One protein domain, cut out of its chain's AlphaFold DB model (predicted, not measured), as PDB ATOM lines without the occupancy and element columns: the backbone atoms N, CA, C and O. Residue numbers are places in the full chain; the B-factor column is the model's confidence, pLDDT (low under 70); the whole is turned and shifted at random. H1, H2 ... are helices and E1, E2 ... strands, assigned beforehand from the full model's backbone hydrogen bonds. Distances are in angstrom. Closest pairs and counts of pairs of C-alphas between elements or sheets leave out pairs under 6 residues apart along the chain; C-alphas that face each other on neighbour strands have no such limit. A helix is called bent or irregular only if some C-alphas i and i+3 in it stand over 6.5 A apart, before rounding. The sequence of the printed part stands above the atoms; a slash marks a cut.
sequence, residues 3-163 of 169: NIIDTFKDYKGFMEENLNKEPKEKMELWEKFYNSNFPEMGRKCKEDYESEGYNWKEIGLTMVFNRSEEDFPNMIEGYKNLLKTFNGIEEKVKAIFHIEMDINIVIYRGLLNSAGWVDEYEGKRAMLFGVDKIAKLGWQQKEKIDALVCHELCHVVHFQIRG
ATOM      1  N   ASN A   3     -44.410 -57.318  36.784       95.75
ATOM      2  CA  ASN A   3     -43.764 -56.349  37.668       95.75
ATOM      3  C   ASN A   3     -43.888 -54.936  37.084       95.75
ATOM      4  O   ASN A   3     -43.552 -54.728  35.921       95.75
ATOM      5  N   ILE A   4     -44.362 -53.965  37.870       96.44
ATOM      6  CA  ILE A   4     -44.515 -52.572  37.419       96.44
ATOM      7  C   ILE A   4     -43.325 -51.746  37.914       96.44
ATOM      8  O   ILE A   4     -43.135 -51.578  39.116       96.44
ATOM      9  N   ILE A   5     -42.572 -51.185  36.973       97.06
ATOM     10  CA  ILE A   5     -41.452 -50.271  37.199       97.06
ATOM     11  C   ILE A   5     -41.924 -48.859  36.840       97.06
ATOM     12  O   ILE A   5     -42.021 -48.477  35.674       97.06
ATOM     13  N   ASP A   6     -42.267 -48.080  37.857       97.00
ATOM     14  CA  ASP A   6     -42.856 -46.751  37.696       97.00
ATOM     15  C   ASP A   6     -41.799 -45.653  37.879       97.00
ATOM     16  O   ASP A   6     -41.711 -45.022  38.932       97.00
ATOM     17  N   THR A   7     -40.982 -45.421  36.848       95.81
ATOM     18  CA  THR A   7     -39.951 -44.367  36.883       95.81
ATOM     19  C   THR A   7     -40.578 -42.973  36.830       95.81
ATOM     20  O   THR A   7     -39.991 -41.992  37.294       95.81
ATOM     21  N   PHE A   8     -41.783 -42.859  36.258       97.19
ATOM     22  CA  PHE A   8     -42.510 -41.597  36.190       97.19
ATOM     23  C   PHE A   8     -42.985 -41.124  37.565       97.19
ATOM     24  O   PHE A   8     -42.960 -39.924  37.825       97.19
ATOM     25  N   LYS A   9     -43.367 -42.029  38.472       95.44
ATOM     26  CA  LYS A   9     -43.746 -41.673  39.846       95.44
ATOM     27  C   LYS A   9     -42.668 -40.881  40.573       95.44
ATOM     28  O   LYS A   9     -43.018 -39.926  41.266       95.44
ATOM     29  N   ASP A  10     -41.409 -41.262  40.404       89.31
ATOM     30  CA  ASP A  10     -40.275 -40.590  41.041       89.31
ATOM     31  C   ASP A  10     -39.919 -39.290  40.306       89.31
ATOM     32  O   ASP A  10     -39.555 -38.290  40.924       89.31
ATOM     33  N   TYR A  11     -40.101 -39.266  38.984       91.31
ATOM     34  CA  TYR A  11     -39.843 -38.084  38.166       91.31
ATOM     35  C   TYR A  11     -40.908 -36.986  38.312       91.31
ATOM     36  O   TYR A  11     -40.587 -35.804  38.217       91.31
ATOM     37  N   LYS A  12     -42.183 -37.339  38.529       91.62
ATOM     38  CA  LYS A  12     -43.305 -36.387  38.425       91.62
ATOM     39  C   LYS A  12     -43.205 -35.220  39.409       91.62
ATOM     40  O   LYS A  12     -43.470 -34.097  39.006       91.62
ATOM     41  N   GLY A  13     -42.811 -35.473  40.663       87.69
ATOM     42  CA  GLY A  13     -42.720 -34.426  41.692       87.69
ATOM     43  C   GLY A  13     -41.574 -33.468  41.393       87.69
ATOM     44  O   GLY A  13     -41.741 -32.255  41.405       87.69
ATOM     45  N   PHE A  14     -40.439 -34.033  40.983       87.00
ATOM     46  CA  PHE A  14     -39.304 -33.260  40.503       87.00
ATOM     47  C   PHE A  14     -39.661 -32.408  39.277       87.00
ATOM     48  O   PHE A  14     -39.264 -31.249  39.201       87.00
ATOM     49  N   MET A  15     -40.432 -32.937  38.323       88.06
ATOM     50  CA  MET A  15     -40.885 -32.161  37.169       88.06
ATOM     51  C   MET A  15     -41.850 -31.041  37.574       88.06
ATOM     52  O   MET A  15     -41.676 -29.925  37.097       88.06
ATOM     53  N   GLU A  16     -42.819 -31.324  38.448       91.94
ATOM     54  CA  GLU A  16     -43.835 -30.370  38.922       91.94
ATOM     55  C   GLU A  16     -43.202 -29.110  39.531       91.94
ATOM     56  O   GLU A  16     -43.572 -27.994  39.167       91.94
ATOM     57  N   GLU A  17     -42.172 -29.276  40.363       92.44
ATOM     58  CA  GLU A  17     -41.417 -28.173  40.980       92.44
ATOM     59  C   GLU A  17     -40.598 -27.340  39.979       92.44
ATOM     60  O   GLU A  17     -40.190 -26.220  40.280       92.44
ATOM     61  N   ASN A  18     -40.336 -27.886  38.791       93.44
ATOM     62  CA  ASN A  18     -39.420 -27.330  37.795       93.44
ATOM     63  C   ASN A  18     -40.123 -26.984  36.469       93.44
ATOM     64  O   ASN A  18     -39.462 -26.697  35.465       93.44
ATOM     65  N   LEU A  19     -41.460 -26.996  36.450       93.44
ATOM     66  CA  LEU A  19     -42.258 -26.767  35.247       93.44
ATOM     67  C   LEU A  19     -42.033 -25.392  34.630       93.44
ATOM     68  O   LEU A  19     -42.048 -25.310  33.416       93.44
ATOM     69  N   ASN A  20     -41.770 -24.358  35.424       93.44
ATOM     70  CA  ASN A  20     -41.589 -22.972  34.973       93.44
ATOM     71  C   ASN A  20     -40.165 -22.640  34.491       93.44
ATOM     72  O   ASN A  20     -39.878 -21.488  34.171       93.44
ATOM     73  N   LYS A  21     -39.245 -23.609  34.502       95.62
ATOM     74  CA  LYS A  21     -37.862 -23.390  34.068       95.62
ATOM     75  C   LYS A  21     -37.752 -23.168  32.560       95.62
ATOM     76  O   LYS A  21     -38.684 -23.414  31.795       95.62
ATOM     77  N   GLU A  22     -36.569 -22.781  32.104       97.06
ATOM     78  CA  GLU A  22     -36.273 -22.767  30.673       97.06
ATOM     79  C   GLU A  22     -36.165 -24.203  30.119       97.06
ATOM     80  O   GLU A  22     -35.707 -25.106  30.831       97.06
ATOM     81  N   PRO A  23     -36.528 -24.458  28.843       97.00
ATOM     82  CA  PRO A  23     -36.493 -25.801  28.253       97.00
ATOM     83  C   PRO A  23     -35.139 -26.506  28.389       97.00
ATOM     84  O   PRO A  23     -35.082 -27.711  28.631       97.00
ATOM     85  N   LYS A  24     -34.043 -25.747  28.282       97.56
ATOM     86  CA  LYS A  24     -32.685 -26.269  28.453       97.56
ATOM     87  C   LYS A  24     -32.437 -26.784  29.869       97.56
ATOM     88  O   LYS A  24     -31.916 -27.883  30.022       97.56
ATOM     89  N   GLU A  25     -32.859 -26.039  30.887       97.06
ATOM     90  CA  GLU A  25     -32.720 -26.479  32.276       97.06
ATOM     91  C   GLU A  25     -33.564 -27.732  32.539       97.06
ATOM     92  O   GLU A  25     -33.071 -28.685  33.137       97.06
ATOM     93  N   LYS A  26     -34.810 -27.787  32.038       96.94
ATOM     94  CA  LYS A  26     -35.659 -28.991  32.155       96.94
ATOM     95  C   LYS A  26     -34.994 -30.215  31.519       96.94
ATOM     96  O   LYS A  26     -35.060 -31.303  32.085       96.94
ATOM     97  N   MET A  27     -34.343 -30.039  30.367       97.56
ATOM     98  CA  MET A  27     -33.611 -31.109  29.687       97.56
ATOM     99  C   MET A  27     -32.428 -31.625  30.508       97.56
ATOM    100  O   MET A  27     -32.279 -32.834  30.667       97.56
ATOM    101  N   GLU A  28     -31.604 -30.726  31.044       97.06
ATOM    102  CA  GLU A  28     -30.446 -31.088  31.876       97.06
ATOM    103  C   GLU A  28     -30.883 -31.802  33.163       97.06
ATOM    104  O   GLU A  28     -30.274 -32.790  33.584       97.06
ATOM    105  N   LEU A  29     -31.982 -31.343  33.764       96.25
ATOM    106  CA  LEU A  29     -32.604 -31.958  34.933       96.25
ATOM    107  C   LEU A  29     -33.145 -33.363  34.625       96.25
ATOM    108  O   LEU A  29     -32.895 -34.291  35.398       96.25
ATOM    109  N   TRP A  30     -33.830 -33.541  33.491       97.25
ATOM    110  CA  TRP A  30     -34.278 -34.852  33.011       97.25
ATOM    111  C   TRP A  30     -33.101 -35.803  32.790       97.25
ATOM    112  O   TRP A  30     -33.111 -36.923  33.299       97.25
ATOM    113  N   GLU A  31     -32.058 -35.345  32.092       97.38
ATOM    114  CA  GLU A  31     -30.882 -36.163  31.793       97.38
ATOM    115  C   GLU A  31     -30.185 -36.605  33.084       97.38
ATOM    116  O   GLU A  31     -29.883 -37.788  33.258       97.38
ATOM    117  N   LYS A  32     -29.989 -35.679  34.031       96.75
ATOM    118  CA  LYS A  32     -29.410 -35.987  35.343       96.75
ATOM    119  C   LYS A  32     -30.253 -37.007  36.110       96.75
ATOM    120  O   LYS A  32     -29.690 -37.945  36.679       96.75
ATOM    121  N   PHE A  33     -31.574 -36.830  36.135       96.31
ATOM    122  CA  PHE A  33     -32.487 -37.722  36.845       96.31
ATOM    123  C   PHE A  33     -32.423 -39.150  36.291       96.31
ATOM    124  O   PHE A  33     -32.183 -40.087  37.054       96.31
ATOM    125  N   TYR A  34     -32.587 -39.320  34.976       96.62
ATOM    126  CA  TYR A  34     -32.602 -40.649  34.364       96.62
ATOM    127  C   TYR A  34     -31.225 -41.310  34.397       96.62
ATOM    128  O   TYR A  34     -31.142 -42.477  34.758       96.62
ATOM    129  N   ASN A  35     -30.133 -40.586  34.135       95.38
ATOM    130  CA  ASN A  35     -28.791 -41.175  34.208       95.38
ATOM    131  C   ASN A  35     -28.426 -41.653  35.629       95.38
ATOM    132  O   ASN A  35     -27.631 -42.580  35.760       95.38
ATOM    133  N   SER A  36     -28.978 -41.032  36.678       96.06
ATOM    134  CA  SER A  36     -28.653 -41.383  38.069       96.06
ATOM    135  C   SER A  36     -29.536 -42.498  38.628       96.06
ATOM    136  O   SER A  36     -29.037 -43.364  39.338       96.06
ATOM    137  N   ASN A  37     -30.840 -42.470  38.331       95.50
ATOM    138  CA  ASN A  37     -31.814 -43.372  38.956       95.50
ATOM    139  C   ASN A  37     -32.225 -44.533  38.041       95.50
ATOM    140  O   ASN A  37     -32.467 -45.634  38.522       95.50
ATOM    141  N   PHE A  38     -32.285 -44.302  36.724       96.75
ATOM    142  CA  PHE A  38     -32.788 -45.258  35.731       96.75
ATOM    143  C   PHE A  38     -31.917 -45.235  34.459       96.75
ATOM    144  O   PHE A  38     -32.406 -44.883  33.376       96.75
ATOM    145  N   PRO A  39     -30.610 -45.554  34.568       97.12
ATOM    146  CA  PRO A  39     -29.637 -45.328  33.498       97.12
ATOM    147  C   PRO A  39     -29.980 -46.077  32.207       97.12
ATOM    148  O   PRO A  39     -29.752 -45.553  31.117       97.12
ATOM    149  N   GLU A  40     -30.573 -47.271  32.310       97.81
ATOM    150  CA  GLU A  40     -31.045 -48.020  31.144       97.81
ATOM    151  C   GLU A  40     -32.141 -47.259  30.387       97.81
ATOM    152  O   GLU A  40     -32.061 -47.134  29.165       97.81
ATOM    153  N   MET A  41     -33.125 -46.694  31.095       97.81
ATOM    154  CA  MET A  41     -34.215 -45.937  30.474       97.81
ATOM    155  C   MET A  41     -33.707 -44.658  29.812       97.81
ATOM    156  O   MET A  41     -34.059 -44.362  28.669       97.81
ATOM    157  N   GLY A  42     -32.833 -43.921  30.507       97.56
ATOM    158  CA  GLY A  42     -32.193 -42.730  29.953       97.56
ATOM    159  C   GLY A  42     -31.413 -43.047  28.679       97.56
ATOM    160  O   GLY A  42     -31.529 -42.327  27.689       97.56
ATOM    161  N   ARG A  43     -30.657 -44.152  28.677       97.81
ATOM    162  CA  ARG A  43     -29.922 -44.639  27.506       97.81
ATOM    163  C   ARG A  43     -30.861 -45.000  26.354       97.81
ATOM    164  O   ARG A  43     -30.677 -44.457  25.272       97.81
ATOM    165  N   LYS A  44     -31.900 -45.810  26.593       97.44
ATOM    166  CA  LYS A  44     -32.889 -46.194  25.567       97.44
ATOM    167  C   LYS A  44     -33.535 -44.988  24.886       97.44
ATOM    168  O   LYS A  44     -33.602 -44.951  23.665       97.44
ATOM    169  N   CYS A  45     -33.958 -43.980  25.653       97.56
ATOM    170  CA  CYS A  45     -34.593 -42.785  25.086       97.56
ATOM    171  C   CYS A  45     -33.659 -41.989  24.157       97.56
ATOM    172  O   CYS A  45     -34.133 -41.370  23.205       97.56
ATOM    173  N   LYS A  46     -32.352 -41.966  24.452       98.06
ATOM    174  CA  LYS A  46     -31.340 -41.262  23.645       98.06
ATOM    175  C   LYS A  46     -30.949 -42.073  22.412       98.06
ATOM    176  O   LYS A  46     -30.959 -41.535  21.308       98.06
ATOM    177  N   GLU A  47     -30.669 -43.361  22.603       97.19
ATOM    178  CA  GLU A  47     -30.253 -44.268  21.531       97.19
ATOM    179  C   GLU A  47     -31.319 -44.418  20.441       97.19
ATOM    180  O   GLU A  47     -30.949 -44.487  19.279       97.19
ATOM    181  N   ASP A  48     -32.611 -44.392  20.788       95.69
ATOM    182  CA  ASP A  48     -33.727 -44.450  19.825       95.69
ATOM    183  C   ASP A  48     -33.674 -43.324  18.770       95.69
ATOM    184  O   ASP A  48     -34.029 -43.522  17.612       95.69
ATOM    185  N   TYR A  49     -33.165 -42.145  19.141       97.00
ATOM    186  CA  TYR A  49     -32.914 -41.061  18.186       97.00
ATOM    187  C   TYR A  49     -31.559 -41.196  17.495       97.00
ATOM    188  O   TYR A  49     -31.455 -40.998  16.284       97.00
ATOM    189  N   GLU A  50     -30.513 -41.512  18.259       96.94
ATOM    190  CA  GLU A  50     -29.142 -41.576  17.746       96.94
ATOM    191  C   GLU A  50     -28.964 -42.698  16.710       96.94
ATOM    192  O   GLU A  50     -28.239 -42.506  15.732       96.94
ATOM    193  N   SER A  51     -29.657 -43.834  16.862       95.31
ATOM    194  CA  SER A  51     -29.619 -44.948  15.901       95.31
ATOM    195  C   SER A  51     -30.202 -44.588  14.538       95.31
ATOM    196  O   SER A  51     -29.791 -45.153  13.528       95.31
ATOM    197  N   GLU A  52     -31.115 -43.620  14.509       94.12
ATOM    198  CA  GLU A  52     -31.749 -43.086  13.300       94.12
ATOM    199  C   GLU A  52     -31.035 -41.816  12.784       94.12
ATOM    200  O   GLU A  52     -31.481 -41.173  11.834       94.12
ATOM    201  N   GLY A  53     -29.905 -41.436  13.398       96.50
ATOM    202  CA  GLY A  53     -29.100 -40.280  12.997       96.50
ATOM    203  C   GLY A  53     -29.632 -38.926  13.477       96.50
ATOM    204  O   GLY A  53     -29.166 -37.888  13.001       96.50
ATOM    205  N   TYR A  54     -30.581 -38.904  14.417       97.19
ATOM    206  CA  TYR A  54     -31.117 -37.673  14.997       97.19
ATOM    207  C   TYR A  54     -30.336 -37.224  16.237       97.19
ATOM    208  O   TYR A  54     -29.817 -38.024  17.015       97.19
ATOM    209  N   ASN A  55     -30.314 -35.909  16.473       97.50
ATOM    210  CA  ASN A  55     -29.786 -35.331  17.704       97.50
ATOM    211  C   ASN A  55     -30.894 -35.238  18.763       97.50
ATOM    212  O   ASN A  55     -31.736 -34.337  18.722       97.50
ATOM    213  N   TRP A  56     -30.867 -36.133  19.754       97.44
ATOM    214  CA  TRP A  56     -31.882 -36.157  20.811       97.44
ATOM    215  C   TRP A  56     -31.967 -34.841  21.599       97.44
ATOM    216  O   TRP A  56     -33.045 -34.499  22.081       97.44
ATOM    217  N   LYS A  57     -30.870 -34.072  21.723       97.94
ATOM    218  CA  LYS A  57     -30.881 -32.780  22.432       97.94
ATOM    219  C   LYS A  57     -31.691 -31.741  21.671       97.94
ATOM    220  O   LYS A  57     -32.425 -30.970  22.280       97.94
ATOM    221  N   GLU A  58     -31.575 -31.728  20.348       97.69
ATOM    222  CA  GLU A  58     -32.359 -30.833  19.499       97.69
ATOM    223  C   GLU A  58     -33.851 -31.160  19.602       97.69
ATOM    224  O   GLU A  58     -34.653 -30.266  19.881       97.69
ATOM    225  N   ILE A  59     -34.214 -32.443  19.483       96.81
ATOM    226  CA  ILE A  59     -35.596 -32.909  19.672       96.81
ATOM    227  C   ILE A  59     -36.098 -32.548  21.071       96.81
ATOM    228  O   ILE A  59     -37.161 -31.943  21.217       96.81
ATOM    229  N   GLY A  60     -35.303 -32.846  22.100       97.12
ATOM    230  CA  GLY A  60     -35.587 -32.506  23.488       97.12
ATOM    231  C   GLY A  60     -35.968 -31.036  23.639       97.12
ATOM    232  O   GLY A  60     -37.055 -30.724  24.127       97.12
ATOM    233  N   LEU A  61     -35.099 -30.126  23.197       97.50
ATOM    234  CA  LEU A  61     -35.304 -28.685  23.344       97.50
ATOM    235  C   LEU A  61     -36.500 -28.162  22.540       97.50
ATOM    236  O   LEU A  61     -37.269 -27.348  23.052       97.50
ATOM    237  N   THR A  62     -36.648 -28.607  21.292       95.94
ATOM    238  CA  THR A  62     -37.587 -28.009  20.328       95.94
ATOM    239  C   THR A  62     -38.978 -28.635  20.341       95.94
ATOM    240  O   THR A  62     -39.928 -28.003  19.877       95.94
ATOM    241  N   MET A  63     -39.123 -29.854  20.866       96.06
ATOM    242  CA  MET A  63     -40.391 -30.589  20.823       96.06
ATOM    243  C   MET A  63     -40.884 -31.075  22.184       96.06
ATOM    244  O   MET A  63     -42.095 -31.225  22.354       96.06
ATOM    245  N   VAL A  64     -39.978 -31.360  23.123       96.62
ATOM    246  CA  VAL A  64     -40.324 -32.043  24.379       96.62
ATOM    247  C   VAL A  64     -40.387 -31.059  25.551       96.62
ATOM    248  O   VAL A  64     -41.398 -30.936  26.244       96.62
ATOM    249  N   PHE A  65     -39.290 -30.351  25.816       97.31
ATOM    250  CA  PHE A  65     -39.148 -29.522  27.015       97.31
ATOM    251  C   PHE A  65     -39.796 -28.140  26.875       97.31
ATOM    252  O   PHE A  65     -40.213 -27.562  27.878       97.31
ATOM    253  N   ASN A  66     -39.970 -27.639  25.648       95.88
ATOM    254  CA  ASN A  66     -40.696 -26.395  25.369       95.88
ATOM    255  C   ASN A  66     -42.214 -26.492  25.585       95.88
ATOM    256  O   ASN A  66     -42.869 -25.466  25.722       95.88
ATOM    257  N   ARG A  67     -42.770 -27.706  25.639       95.31
ATOM    258  CA  ARG A  67     -44.202 -27.958  25.869       95.31
ATOM    259  C   ARG A  67     -44.507 -28.597  27.218       95.31
ATOM    260  O   ARG A  67     -45.649 -28.941  27.492       95.31
ATOM    261  N   SER A  68     -43.497 -28.752  28.073       93.81
ATOM    262  CA  SER A  68     -43.636 -29.498  29.326       93.81
ATOM    263  C   SER A  68     -44.760 -28.981  30.224       93.81
ATOM    264  O   SER A  68     -45.443 -29.799  30.817       93.81
ATOM    265  N   GLU A  69     -44.999 -27.670  30.285       94.19
ATOM    266  CA  GLU A  69     -46.104 -27.088  31.068       94.19
ATOM    267  C   GLU A  69     -47.481 -27.433  30.495       94.19
ATOM    268  O   GLU A  69     -48.371 -27.852  31.231       94.19
ATOM    269  N   GLU A  70     -47.641 -27.297  29.177       95.12
ATOM    270  CA  GLU A  70     -48.895 -27.574  28.470       95.12
ATOM    271  C   GLU A  70     -49.249 -29.066  28.520       95.12
ATOM    272  O   GLU A  70     -50.400 -29.438  28.737       95.12
ATOM    273  N   ASP A  71     -48.246 -29.929  28.345       96.62
ATOM    274  CA  ASP A  71     -48.457 -31.366  28.223       96.62
ATOM    275  C   ASP A  71     -48.548 -32.059  29.605       96.62
ATOM    276  O   ASP A  71     -49.136 -33.138  29.704       96.62
ATOM    277  N   PHE A  72     -48.029 -31.463  30.693       97.00
ATOM    278  CA  PHE A  72     -47.965 -32.103  32.021       97.00
ATOM    279  C   PHE A  72     -49.325 -32.550  32.587       97.00
ATOM    280  O   PHE A  72     -49.414 -33.701  33.022       97.00
ATOM    281  N   PRO A  73     -50.412 -31.749  32.549       97.56
ATOM    282  CA  PRO A  73     -51.724 -32.211  33.010       97.56
ATOM    283  C   PRO A  73     -52.198 -33.475  32.277       97.56
ATOM    284  O   PRO A  73     -52.690 -34.414  32.909       97.56
ATOM    285  N   ASN A  74     -51.967 -33.543  30.962       98.31
ATOM    286  CA  ASN A  74     -52.310 -34.704  30.142       98.31
ATOM    287  C   ASN A  74     -51.414 -35.912  30.464       98.31
ATOM    288  O   ASN A  74     -51.904 -37.042  30.485       98.31
ATOM    289  N   MET A  75     -50.128 -35.700  30.781       98.38
ATOM    290  CA  MET A  75     -49.241 -36.775  31.257       98.38
ATOM    291  C   MET A  75     -49.761 -37.375  32.568       98.38
ATOM    292  O   MET A  75     -49.805 -38.596  32.716       98.38
ATOM    293  N   ILE A  76     -50.200 -36.532  33.512       98.25
ATOM    294  CA  ILE A  76     -50.757 -36.976  34.797       98.25
ATOM    295  C   ILE A  76     -52.065 -37.752  34.604       98.25
ATOM    296  O   ILE A  76     -52.282 -38.762  35.282       98.25
ATOM    297  N   GLU A  77     -52.941 -37.312  33.702       98.56
ATOM    298  CA  GLU A  77     -54.168 -38.043  33.374       98.56
ATOM    299  C   GLU A  77     -53.861 -39.412  32.751       98.56
ATOM    300  O   GLU A  77     -54.366 -40.431  33.235       98.56
ATOM    301  N   GLY A  78     -52.980 -39.453  31.747       98.62
ATOM    302  CA  GLY A  78     -52.580 -40.688  31.071       98.62
ATOM    303  C   GLY A  78     -51.938 -41.681  32.037       98.62
ATOM    304  O   GLY A  78     -52.320 -42.848  32.072       98.62
ATOM    305  N   TYR A  79     -51.051 -41.198  32.909       98.56
ATOM    306  CA  TYR A  79     -50.446 -41.980  33.987       98.56
ATOM    307  C   TYR A  79     -51.485 -42.616  34.920       98.56
ATOM    308  O   TYR A  79     -51.444 -43.819  35.182       98.56
ATOM    309  N   LYS A  80     -52.455 -41.830  35.405       98.38
ATOM    310  CA  LYS A  80     -53.518 -42.340  36.287       98.38
ATOM    311  C   LYS A  80     -54.355 -43.411  35.594       98.38
ATOM    312  O   LYS A  80     -54.755 -44.377  36.243       98.38
ATOM    313  N   ASN A  81     -54.648 -43.235  34.309       98.62
ATOM    314  CA  ASN A  81     -55.421 -44.208  33.548       98.62
ATOM    315  C   ASN A  81     -54.609 -45.479  33.255       98.62
ATOM    316  O   ASN A  81     -55.160 -46.559  33.434       98.62
ATOM    317  N   LEU A  82     -53.305 -45.384  32.961       98.38
ATOM    318  CA  LEU A  82     -52.418 -46.553  32.836       98.38
ATOM    319  C   LEU A  82     -52.442 -47.415  34.103       98.38
ATOM    320  O   LEU A  82     -52.722 -48.608  34.032       98.38
ATOM    321  N   LEU A  83     -52.241 -46.802  35.277       97.50
ATOM    322  CA  LEU A  83     -52.276 -47.522  36.556       97.50
ATOM    323  C   LEU A  83     -53.615 -48.231  36.801       97.50
ATOM    324  O   LEU A  83     -53.640 -49.355  37.302       97.50
ATOM    325  N   LYS A  84     -54.734 -47.596  36.433       97.00
ATOM    326  CA  LYS A  84     -56.061 -48.223  36.526       97.00
ATOM    327  C   LYS A  84     -56.199 -49.404  35.566       97.00
ATOM    328  O   LYS A  84     -56.781 -50.411  35.955       97.00
ATOM    329  N   THR A  85     -55.695 -49.285  34.340       96.19
ATOM    330  CA  THR A  85     -55.783 -50.335  33.315       96.19
ATOM    331  C   THR A  85     -54.913 -51.546  33.658       96.19
ATOM    332  O   THR A  85     -55.328 -52.677  33.404       96.19
ATOM    333  N   PHE A  86     -53.751 -51.341  34.286       95.12
ATOM    334  CA  PHE A  86     -52.885 -52.437  34.740       95.12
ATOM    335  C   PHE A  86     -53.474 -53.234  35.906       95.12
ATOM    336  O   PHE A  86     -53.111 -54.393  36.098       95.12
ATOM    337  N   ASN A  87     -54.410 -52.658  36.663       92.38
ATOM    338  CA  ASN A  87     -55.093 -53.389  37.718       92.38
ATOM    339  C   ASN A  87     -55.922 -54.548  37.129       92.38
ATOM    340  O   ASN A  87     -56.826 -54.342  36.313       92.38
ATOM    341  N   GLY A  88     -55.615 -55.774  37.550       88.56
ATOM    342  CA  GLY A  88     -56.290 -56.981  37.080       88.56
ATOM    343  C   GLY A  88     -55.862 -57.462  35.684       88.56
ATOM    344  O   GLY A  88     -56.585 -58.244  35.060       88.56
ATOM    345  N   ILE A  89     -54.764 -56.935  35.119       92.06
ATOM    346  CA  ILE A  89     -54.335 -57.296  33.757       92.06
ATOM    347  C   ILE A  89     -53.840 -58.749  33.672       92.06
ATOM    348  O   ILE A  89     -54.121 -59.424  32.683       92.06
ATOM    349  N   GLU A  90     -53.173 -59.255  34.713       91.06
ATOM    350  CA  GLU A  90     -52.662 -60.632  34.767       91.06
ATOM    351  C   GLU A  90     -53.813 -61.648  34.730       91.06
ATOM    352  O   GLU A  90     -53.804 -62.590  33.936       91.06
ATOM    353  N   GLU A  91     -54.861 -61.404  35.515       91.88
ATOM    354  CA  GLU A  91     -56.060 -62.232  35.582       91.88
ATOM    355  C   GLU A  91     -56.812 -62.234  34.252       91.88
ATOM    356  O   GLU A  91     -57.240 -63.292  33.785       91.88
ATOM    357  N   LYS A  92     -56.941 -61.068  33.603       91.25
ATOM    358  CA  LYS A  92     -57.575 -60.960  32.280       91.25
ATOM    359  C   LYS A  92     -56.809 -61.745  31.225       91.25
ATOM    360  O   LYS A  92     -57.424 -62.468  30.442       91.25
ATOM    361  N   VAL A  93     -55.482 -61.636  31.208       91.75
ATOM    362  CA  VAL A  93     -54.651 -62.370  30.247       91.75
ATOM    363  C   VAL A  93     -54.772 -63.870  30.464       91.75
ATOM    364  O   VAL A  93     -55.016 -64.606  29.508       91.75
ATOM    365  N   LYS A  94     -54.673 -64.324  31.716       92.00
ATOM    366  CA  LYS A  94     -54.819 -65.739  32.059       92.00
ATOM    367  C   LYS A  94     -56.201 -66.280  31.686       92.00
ATOM    368  O   LYS A  94     -56.302 -67.407  31.205       92.00
ATOM    369  N   ALA A  95     -57.256 -65.484  31.859       94.00
ATOM    370  CA  ALA A  95     -58.620 -65.872  31.508       94.00
ATOM    371  C   ALA A  95     -58.861 -65.963  29.990       94.00
ATOM    372  O   ALA A  95     -59.585 -66.854  29.555       94.00
ATOM    373  N   ILE A  96     -58.277 -65.056  29.196       93.62
ATOM    374  CA  ILE A  96     -58.521 -64.962  27.745       93.62
ATOM    375  C   ILE A  96     -57.575 -65.863  26.948       93.62
ATOM    376  O   ILE A  96     -58.004 -66.559  26.031       93.62
ATOM    377  N   PHE A  97     -56.282 -65.825  27.269       92.12
ATOM    378  CA  PHE A  97     -55.234 -66.467  26.472       92.12
ATOM    379  C   PHE A  97     -54.689 -67.747  27.109       92.12
ATOM    380  O   PHE A  97     -53.915 -68.450  26.468       92.12
ATOM    381  N   HIS A  98     -55.070 -68.052  28.356       91.94
ATOM    382  CA  HIS A  98     -54.573 -69.210  29.109       91.94
ATOM    383  C   HIS A  98     -53.043 -69.248  29.252       91.94
ATOM    384  O   HIS A  98     -52.448 -70.320  29.362       91.94
ATOM    385  N   ILE A  99     -52.408 -68.073  29.276       89.69
ATOM    386  CA  ILE A  99     -50.969 -67.917  29.505       89.69
ATOM    387  C   ILE A  99     -50.708 -67.212  30.831       89.69
ATOM    388  O   ILE A  99     -51.477 -66.351  31.260       89.69
ATOM    389  N   GLU A 100     -49.578 -67.543  31.445       88.94
ATOM    390  CA  GLU A 100     -49.016 -66.767  32.543       88.94
ATOM    391  C   GLU A 100     -47.936 -65.842  31.988       88.94
ATOM    392  O   GLU A 100     -47.061 -66.263  31.226       88.94
ATOM    393  N   MET A 101     -48.020 -64.563  32.341       87.06
ATOM    394  CA  MET A 101     -47.071 -63.562  31.878       87.06
ATOM    395  C   MET A 101     -45.954 -63.380  32.883       87.06
ATOM    396  O   MET A 101     -46.190 -63.146  34.066       87.06
ATOM    397  N   ASP A 102     -44.724 -63.397  32.389       91.19
ATOM    398  CA  ASP A 102     -43.560 -62.986  33.151       91.19
ATOM    399  C   ASP A 102     -42.862 -61.834  32.436       91.19
ATOM    400  O   ASP A 102     -41.946 -62.033  31.645       91.19
ATOM    401  N   ILE A 103     -43.329 -60.610  32.697       93.94
ATOM    402  CA  ILE A 103     -42.822 -59.392  32.055       93.94
ATOM    403  C   ILE A 103     -42.687 -58.233  33.044       93.94
ATOM    404  O   ILE A 103     -43.257 -58.262  34.138       93.94
ATOM    405  N   ASN A 104     -41.973 -57.198  32.622       96.94
ATOM    406  CA  ASN A 104     -42.010 -55.875  33.225       96.94
ATOM    407  C   ASN A 104     -43.051 -54.984  32.519       96.94
ATOM    408  O   ASN A 104     -43.344 -55.136  31.334       96.94
ATOM    409  N   ILE A 105     -43.608 -54.022  33.241       97.88
ATOM    410  CA  ILE A 105     -44.339 -52.885  32.684       97.88
ATOM    411  C   ILE A 105     -43.619 -51.639  33.169       97.88
ATOM    412  O   ILE A 105     -43.505 -51.442  34.374       97.88
ATOM    413  N   VAL A 106     -43.139 -50.807  32.253       98.25
ATOM    414  CA  VAL A 106     -42.372 -49.608  32.587       98.25
ATOM    415  C   VAL A 106     -43.181 -48.372  32.239       98.25
ATOM    416  O   VAL A 106     -43.615 -48.216  31.098       98.25
ATOM    417  N   ILE A 107     -43.374 -47.485  33.210       98.56
ATOM    418  CA  ILE A 107     -44.026 -46.192  32.998       98.56
ATOM    419  C   ILE A 107     -42.970 -45.108  33.140       98.56
ATOM    420  O   ILE A 107     -42.382 -44.955  34.211       98.56
ATOM    421  N   TYR A 108     -42.736 -44.353  32.073       98.25
ATOM    422  CA  TYR A 108     -41.642 -43.392  32.017       98.25
ATOM    423  C   TYR A 108     -42.042 -42.119  31.275       98.25
ATOM    424  O   TYR A 108     -43.016 -42.080  30.526       98.25
ATOM    425  N   ARG A 109     -41.258 -41.062  31.488       96.75
ATOM    426  CA  ARG A 109     -41.302 -39.819  30.711       96.75
ATOM    427  C   ARG A 109     -40.070 -39.795  29.815       96.75
ATOM    428  O   ARG A 109     -38.967 -39.558  30.309       96.75
ATOM    429  N   GLY A 110     -40.268 -40.026  28.522       96.31
ATOM    430  CA  GLY A 110     -39.206 -40.123  27.526       96.31
ATOM    431  C   GLY A 110     -38.842 -38.789  26.879       96.31
ATOM    432  O   GLY A 110     -38.848 -37.738  27.525       96.31
ATOM    433  N   LEU A 111     -38.489 -38.856  25.597       97.44
ATOM    434  CA  LEU A 111     -38.185 -37.717  24.730       97.44
ATOM    435  C   LEU A 111     -39.142 -37.657  23.524       97.44
ATOM    436  O   LEU A 111     -38.750 -37.235  22.446       97.44
ATOM    437  N   LEU A 112     -40.403 -38.063  23.709       97.38
ATOM    438  CA  LEU A 112     -41.420 -38.302  22.676       97.38
ATOM    439  C   LEU A 112     -41.130 -39.486  21.738       97.38
ATOM    440  O   LEU A 112     -41.667 -39.519  20.625       97.38
ATOM    441  N   ASN A 113     -40.370 -40.475  22.217       96.38
ATOM    442  CA  ASN A 113     -40.029 -41.713  21.507       96.38
ATOM    443  C   ASN A 113     -41.293 -42.475  21.048       96.38
ATOM    444  O   ASN A 113     -41.724 -42.357  19.900       96.38
ATOM    445  N   SER A 114     -41.972 -43.166  21.975       97.00
ATOM    446  CA  SER A 114     -43.212 -43.909  21.712       97.00
ATOM    447  C   SER A 114     -44.223 -43.785  22.857       97.00
ATOM    448  O   SER A 114     -43.855 -43.534  24.003       97.00
ATOM    449  N   ALA A 115     -45.513 -43.945  22.538       97.94
ATOM    450  CA  ALA A 115     -46.590 -44.025  23.527       97.94
ATOM    451  C   ALA A 115     -46.641 -45.408  24.192       97.94
ATOM    452  O   ALA A 115     -46.935 -45.505  25.382       97.94
ATOM    453  N   GLY A 116     -46.324 -46.451  23.425       97.75
ATOM    454  CA  GLY A 116     -46.268 -47.850  23.831       97.75
ATOM    455  C   GLY A 116     -45.303 -48.601  22.916       97.75
ATOM    456  O   GLY A 116     -45.191 -48.270  21.734       97.75
ATOM    457  N   TRP A 117     -44.539 -49.533  23.471       96.31
ATOM    458  CA  TRP A 117     -43.704 -50.461  22.709       96.31
ATOM    459  C   TRP A 117     -43.291 -51.646  23.582       96.31
ATOM    460  O   TRP A 117     -43.370 -51.588  24.814       96.31
ATOM    461  N   VAL A 118     -42.834 -52.721  22.939       94.88
ATOM    462  CA  VAL A 118     -42.325 -53.919  23.610       94.88
ATOM    463  C   VAL A 118     -40.847 -54.098  23.305       94.88
ATOM    464  O   VAL A 118     -40.452 -54.184  22.144       94.88
ATOM    465  N   ASP A 119     -40.045 -54.196  24.358       93.88
ATOM    466  CA  ASP A 119     -38.604 -54.435  24.287       93.88
ATOM    467  C   ASP A 119     -38.142 -55.156  25.569       93.88
ATOM    468  O   ASP A 119     -38.959 -55.613  26.364       93.88
ATOM    469  N   GLU A 120     -36.843 -55.300  25.787       94.19
ATOM    470  CA  GLU A 120     -36.269 -55.713  27.065       94.19
ATOM    471  C   GLU A 120     -36.049 -54.502  27.987       94.19
ATOM    472  O   GLU A 120     -35.613 -53.448  27.523       94.19
ATOM    473  N   TYR A 121     -36.327 -54.656  29.282       96.25
ATOM    474  CA  TYR A 121     -35.951 -53.713  30.336       96.25
ATOM    475  C   TYR A 121     -35.554 -54.468  31.608       96.25
ATOM    476  O   TYR A 121     -36.308 -55.338  32.054       96.25
ATOM    477  N   GLU A 122     -34.392 -54.155  32.190       95.19
ATOM    478  CA  GLU A 122     -33.796 -54.892  33.318       95.19
ATOM    479  C   GLU A 122     -33.661 -56.405  33.046       95.19
ATOM    480  O   GLU A 122     -33.965 -57.252  33.889       95.19
ATOM    481  N   GLY A 123     -33.227 -56.764  31.831       92.88
ATOM    482  CA  GLY A 123     -32.978 -58.156  31.431       92.88
ATOM    483  C   GLY A 123     -34.238 -58.999  31.215       92.88
ATOM    484  O   GLY A 123     -34.153 -60.223  31.097       92.88
ATOM    485  N   LYS A 124     -35.418 -58.372  31.189       92.25
ATOM    486  CA  LYS A 124     -36.711 -59.047  31.052       92.25
ATOM    487  C   LYS A 124     -37.565 -58.367  29.991       92.25
ATOM    488  O   LYS A 124     -37.526 -57.149  29.847       92.25
ATOM    489  N   ARG A 125     -38.385 -59.140  29.268       93.00
ATOM    490  CA  ARG A 125     -39.381 -58.576  28.342       93.00
ATOM    491  C   ARG A 125     -40.250 -57.562  29.082       93.00
ATOM    492  O   ARG A 125     -40.712 -57.842  30.186       93.00
ATOM    493  N   ALA A 126     -40.494 -56.424  28.455       95.94
ATOM    494  CA  ALA A 126     -41.175 -55.295  29.044       95.94
ATOM    495  C   ALA A 126     -42.147 -54.643  28.056       95.94
ATOM    496  O   ALA A 126     -41.844 -54.522  26.873       95.94
ATOM    497  N   MET A 127     -43.297 -54.191  28.556       97.44
ATOM    498  CA  MET A 127     -44.104 -53.176  27.875       97.44
ATOM    499  C   MET A 127     -43.710 -51.808  28.426       97.44
ATOM    500  O   MET A 127     -43.760 -51.603  29.638       97.44
ATOM    501  N   LEU A 128     -43.318 -50.881  27.563       98.44
ATOM    502  CA  LEU A 128     -42.825 -49.563  27.943       98.44
ATOM    503  C   LEU A 128     -43.830 -48.495  27.496       98.44
ATOM    504  O   LEU A 128     -44.157 -48.413  26.316       98.44
ATOM    505  N   PHE A 129     -44.292 -47.653  28.422       98.69
ATOM    506  CA  PHE A 129     -45.289 -46.609  28.165       98.69
ATOM    507  C   PHE A 129     -44.726 -45.209  28.436       98.69
ATOM    508  O   PHE A 129     -44.473 -44.843  29.588       98.69
ATOM    509  N   GLY A 130     -44.554 -44.427  27.365       98.50
ATOM    510  CA  GLY A 130     -44.075 -43.044  27.412       98.50
ATOM    511  C   GLY A 130     -45.220 -42.058  27.641       98.50
ATOM    512  O   GLY A 130     -45.971 -41.735  26.713       98.50
ATOM    513  N   VAL A 131     -45.367 -41.557  28.872       98.38
ATOM    514  CA  VAL A 131     -46.497 -40.679  29.249       98.38
ATOM    515  C   VAL A 131     -46.481 -39.336  28.519       98.38
ATOM    516  O   VAL A 131     -47.535 -38.764  28.249       98.38
ATOM    517  N   ASP A 132     -45.299 -38.852  28.147       97.75
ATOM    518  CA  ASP A 132     -45.099 -37.650  27.340       97.75
ATOM    519  C   ASP A 132     -45.622 -37.826  25.915       97.75
ATOM    520  O   ASP A 132     -46.314 -36.950  25.395       97.75
ATOM    521  N   LYS A 133     -45.362 -38.981  25.290       98.50
ATOM    522  CA  LYS A 133     -45.881 -39.265  23.949       98.50
ATOM    523  C   LYS A 133     -47.390 -39.488  23.966       98.50
ATOM    524  O   LYS A 133     -48.076 -38.992  23.075       98.50
ATOM    525  N   ILE A 134     -47.915 -40.160  24.993       98.69
ATOM    526  CA  ILE A 134     -49.364 -40.294  25.222       98.69
ATOM    527  C   ILE A 134     -50.025 -38.912  25.307       98.69
ATOM    528  O   ILE A 134     -51.014 -38.667  24.613       98.69
ATOM    529  N   ALA A 135     -49.461 -38.001  26.106       98.25
ATOM    530  CA  ALA A 135     -49.957 -36.634  26.240       98.25
ATOM    531  C   ALA A 135     -49.905 -35.871  24.909       98.25
ATOM    532  O   ALA A 135     -50.905 -35.284  24.495       98.25
ATOM    533  N   LYS A 136     -48.779 -35.949  24.190       97.75
ATOM    534  CA  LYS A 136     -48.598 -35.294  22.886       97.75
ATOM    535  C   LYS A 136     -49.615 -35.751  21.837       97.75
ATOM    536  O   LYS A 136     -50.006 -34.958  20.982       97.75
ATOM    537  N   LEU A 137     -50.013 -37.022  21.877       97.88
ATOM    538  CA  LEU A 137     -50.975 -37.612  20.944       97.88
ATOM    539  C   LEU A 137     -52.440 -37.407  21.359       97.88
ATOM    540  O   LEU A 137     -53.339 -37.763  20.596       97.88
ATOM    541  N   GLY A 138     -52.706 -36.854  22.546       98.06
ATOM    542  CA  GLY A 138     -54.067 -36.727  23.068       98.06
ATOM    543  C   GLY A 138     -54.685 -38.073  23.468       98.06
ATOM    544  O   GLY A 138     -55.898 -38.260  23.355       98.06
ATOM    545  N   TRP A 139     -53.864 -39.053  23.858       98.56
ATOM    546  CA  TRP A 139     -54.292 -40.427  24.161       98.56
ATOM    547  C   TRP A 139     -54.490 -40.694  25.657       98.56
ATOM    548  O   TRP A 139     -54.640 -41.841  26.062       98.56
ATOM    549  N   GLN A 140     -54.512 -39.654  26.490       98.56
ATOM    550  CA  GLN A 140     -54.616 -39.779  27.944       98.56
ATOM    551  C   GLN A 140     -55.960 -40.337  28.442       98.56
ATOM    552  O   GLN A 140     -56.023 -40.866  29.552       98.56
ATOM    553  N   GLN A 141     -57.026 -40.240  27.640       98.25
ATOM    554  CA  GLN A 141     -58.361 -40.721  28.011       98.25
ATOM    555  C   GLN A 141     -58.409 -42.251  28.104       98.25
ATOM    556  O   GLN A 141     -57.715 -42.961  27.373       98.25
ATOM    557  N   LYS A 142     -59.267 -42.760  28.993       97.38
ATOM    558  CA  LYS A 142     -59.328 -44.180  29.363       97.38
ATOM    559  C   LYS A 142     -59.460 -45.108  28.154       97.38
ATOM    560  O   LYS A 142     -58.748 -46.099  28.076       97.38
ATOM    561  N   GLU A 143     -60.326 -44.784  27.203       97.75
ATOM    562  CA  GLU A 143     -60.597 -45.620  26.031       97.75
ATOM    563  C   GLU A 143     -59.355 -45.767  25.141       97.75
ATOM    564  O   GLU A 143     -59.108 -46.831  24.576       97.75
ATOM    565  N   LYS A 144     -58.550 -44.702  25.032       98.38
ATOM    566  CA  LYS A 144     -57.300 -44.705  24.264       98.38
ATOM    567  C   LYS A 144     -56.196 -45.455  24.998       98.38
ATOM    568  O   LYS A 144     -55.485 -46.227  24.363       98.38
ATOM    569  N   ILE A 145     -56.101 -45.284  26.316       98.50
ATOM    570  CA  ILE A 145     -55.168 -46.044  27.154       98.50
ATOM    571  C   ILE A 145     -55.483 -47.539  27.112       98.50
ATOM    572  O   ILE A 145     -54.579 -48.333  26.879       98.50
ATOM    573  N   ASP A 146     -56.746 -47.934  27.268       97.00
ATOM    574  CA  ASP A 146     -57.144 -49.343  27.200       97.00
ATOM    575  C   ASP A 146     -56.783 -49.954  25.839       97.00
ATOM    576  O   ASP A 146     -56.234 -51.053  25.780       97.00
ATOM    577  N   ALA A 147     -57.037 -49.230  24.742       97.50
ATOM    578  CA  ALA A 147     -56.665 -49.676  23.402       97.50
ATOM    579  C   ALA A 147     -55.142 -49.821  23.232       97.50
ATOM    580  O   ALA A 147     -54.686 -50.822  22.679       97.50
ATOM    581  N   LEU A 148     -54.362 -48.855  23.727       98.38
ATOM    582  CA  LEU A 148     -52.899 -48.880  23.684       98.38
ATOM    583  C   LEU A 148     -52.327 -50.047  24.500       98.38
ATOM    584  O   LEU A 148     -51.504 -50.803  23.998       98.38
ATOM    585  N   VAL A 149     -52.794 -50.237  25.737       97.56
ATOM    586  CA  VAL A 149     -52.335 -51.339  26.596       97.56
ATOM    587  C   VAL A 149     -52.672 -52.690  25.970       97.56
ATOM    588  O   VAL A 149     -51.820 -53.573  25.943       97.56
ATOM    589  N   CYS A 150     -53.878 -52.850  25.418       95.75
ATOM    590  CA  CYS A 150     -54.247 -54.062  24.687       95.75
ATOM    591  C   CYS A 150     -53.355 -54.298  23.460       95.75
ATOM    592  O   CYS A 150     -52.997 -55.442  23.194       95.75
ATOM    593  N   HIS A 151     -52.979 -53.245  22.725       96.56
ATOM    594  CA  HIS A 151     -52.081 -53.358  21.575       96.56
ATOM    595  C   HIS A 151     -50.710 -53.918  21.981       96.56
ATOM    596  O   HIS A 151     -50.285 -54.936  21.437       96.56
ATOM    597  N   GLU A 152     -50.058 -53.307  22.973       96.50
ATOM    598  CA  GLU A 152     -48.739 -53.765  23.436       96.50
ATOM    599  C   GLU A 152     -48.799 -55.162  24.061       96.50
ATOM    600  O   GLU A 152     -47.927 -56.006  23.841       96.50
ATOM    601  N   LEU A 153     -49.880 -55.449  24.786       95.00
ATOM    602  CA  LEU A 153     -50.113 -56.762  25.368       95.00
ATOM    603  C   LEU A 153     -50.223 -57.852  24.294       95.00
ATOM    604  O   LEU A 153     -49.674 -58.939  24.472       95.00
ATOM    605  N   CYS A 154     -50.888 -57.579  23.171       93.06
ATOM    606  CA  CYS A 154     -50.986 -58.535  22.070       93.06
ATOM    607  C   CYS A 154     -49.611 -58.885  21.484       93.06
ATOM    608  O   CYS A 154     -49.382 -60.054  21.169       93.06
ATOM    609  N   HIS A 155     -48.668 -57.936  21.400       92.38
ATOM    610  CA  HIS A 155     -47.285 -58.245  21.003       92.38
ATOM    611  C   HIS A 155     -46.636 -59.233  21.977       92.38
ATOM    612  O   HIS A 155     -46.091 -60.252  21.554       92.38
ATOM    613  N   VAL A 156     -46.768 -58.994  23.287       92.44
ATOM    614  CA  VAL A 156     -46.250 -59.901  24.328       92.44
ATOM    615  C   VAL A 156     -46.869 -61.297  24.226       92.44
ATOM    616  O   VAL A 156     -46.143 -62.293  24.271       92.44
ATOM    617  N   VAL A 157     -48.193 -61.378  24.071       92.00
ATOM    618  CA  VAL A 157     -48.930 -62.640  23.905       92.00
ATOM    619  C   VAL A 157     -48.424 -63.389  22.673       92.00
ATOM    620  O   VAL A 157     -48.138 -64.584  22.754       92.00
ATOM    621  N   HIS A 158     -48.255 -62.699  21.542       89.81
ATOM    622  CA  HIS A 158     -47.722 -63.304  20.325       89.81
ATOM    623  C   HIS A 158     -46.325 -63.887  20.533       89.81
ATOM    624  O   HIS A 158     -46.096 -65.033  20.142       89.81
ATOM    625  N   PHE A 159     -45.415 -63.154  21.179       86.75
ATOM    626  CA  PHE A 159     -44.079 -63.669  21.488       86.75
ATOM    627  C   PHE A 159     -44.121 -64.899  22.384       86.75
ATOM    628  O   PHE A 159     -43.403 -65.865  22.133       86.75
ATOM    629  N   GLN A 160     -44.985 -64.887  23.399       85.31
ATOM    630  CA  GLN A 160     -45.122 -66.006  24.324       85.31
ATOM    631  C   GLN A 160     -45.623 -67.267  23.617       85.31
ATOM    632  O   GLN A 160     -45.057 -68.339  23.805       85.31
ATOM    633  N   ILE A 161     -46.647 -67.137  22.770       87.25
ATOM    634  CA  ILE A 161     -47.229 -68.272  22.041       87.25
ATOM    635  C   ILE A 161     -46.244 -68.839  21.012       87.25
ATOM    636  O   ILE A 161     -46.186 -70.052  20.827       87.25
ATOM    637  N   ARG A 162     -45.460 -67.985  20.342       87.00
ATOM    638  CA  ARG A 162     -44.471 -68.423  19.340       87.00
ATOM    639  C   ARG A 162     -43.160 -68.928  19.946       87.00
ATOM    640  O   ARG A 162     -42.373 -69.539  19.235       87.00
ATOM    641  N   GLY A 163     -42.904 -68.659  21.228       80.56
ATOM    642  CA  GLY A 163     -41.596 -68.903  21.847       80.56
ATOM    643  C   GLY A 163     -40.489 -67.985  21.309       80.56
ATOM    644  O   GLY A 163     -39.310 -68.319  21.397       80.56
TER     645      GLY A 163
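AT A GLANCE: This is residues 3 to 163 of the 169 residues of an uncharacterized protein of Clostridium sulfidigenes (UniProt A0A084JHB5). A small, strongly twisted sheet of four strands has two long helical stretches, H4b and H7, over one face, while H2 and H4a pack together at one end of the long axis. H4 turns sharply, with arm H4a at that end and arm H4b running back over the sheet; H5 lies toward the other end. The 161 printed residues hold seven named helices and four named strands, in the order E1 H1 H2 H3 H4 H5 E2 E3 E4 H6 H7; the sheet, E1 E2 E4 E3, is mixed, and so is the class, helices and strands. The whole is compact, with a radius of gyration of the C-alphas of 15.8 A, and spans 50 by 30 by 24 A.

HOW THE PARTS SIT: Edge strand E1, residues 3 to 6, is parallel to E2, residues 104 to 108, at 9 degrees, with N 105 and O 3 2.8 A apart. E2 is parallel to E4, residues 124 to 130, at 26 degrees, with N 106 and O 127 2.8 A apart. E4 and edge strand E3, residues 117 to 121, form an antiparallel hairpin, with N 126 and O 119 2.7 A apart. H4, residues 56 to 86, is one helix by its hydrogen bonds but bent: C-alphas 66 and 69 are 7.9 A apart, and its arms H4a, 56 to 66, and H4b, 69 to 86, are about perpendicular at 81 degrees. H4b is over E2 at a height over the sheet of 9.5 A, along the strands at 6 degrees on the local plane. H7, residues 142 to 162, is on the same face, over E4 and E3 at a height of 9.7 A; these two helical parts and the sheet make two layers, helices on one face. H4b and H7 touch at a steep tilt of 53 degrees, closest at the C-alphas of Asn 81 and Lys 142, 5.7 A. H6, residues 131 to 136, touches H4b, closest at the C-alphas of Asn 74 and Ala 135, 4.9 A. H2, residues 23 to 37, touches H4a with 23 to 27 alone, closest at the C-alphas of Pro 23 and Phe 65, 4.7 A. H3, residues 39 to 50, touches H2, closest at the C-alphas of Tyr 34 and Gly 42, 4.9 A, and only grazes the sheet. H1, residues 7 to 17, also only grazes it. H5, residues 89 to 97, is close to but not clearly touching H7, the C-alphas of Phe 97 and Val 157 being 7.8 A apart. E1, H1 to H5 and E2 form a strand-helix-strand unit, two parallel neighbour strands with helices between. Every O i to N i+4 pair is within hydrogen-bond range in H2, H5, H6 and H7; H1 has 5 of 7, H3 7 of 8, H4a 5 of 7 and H4b 12 of 14.

IN THESE COORDINATES: E1 begins at C-alpha 3 (-43.764, -56.349, 37.668), and H7, 30.1 A long, ends at C-alpha 162 (-44.471, -68.423, 19.340). H4b measures 26.5 A, H2 21.1 A and E4 18.0 A.

THE WHOLE: The C-alphas of Glu 22 and His 98, 49.9 A apart, are the two farthest apart. The printed part has no cut and no long link. Its mean pLDDT is 95.4, and no printed residue is under 70.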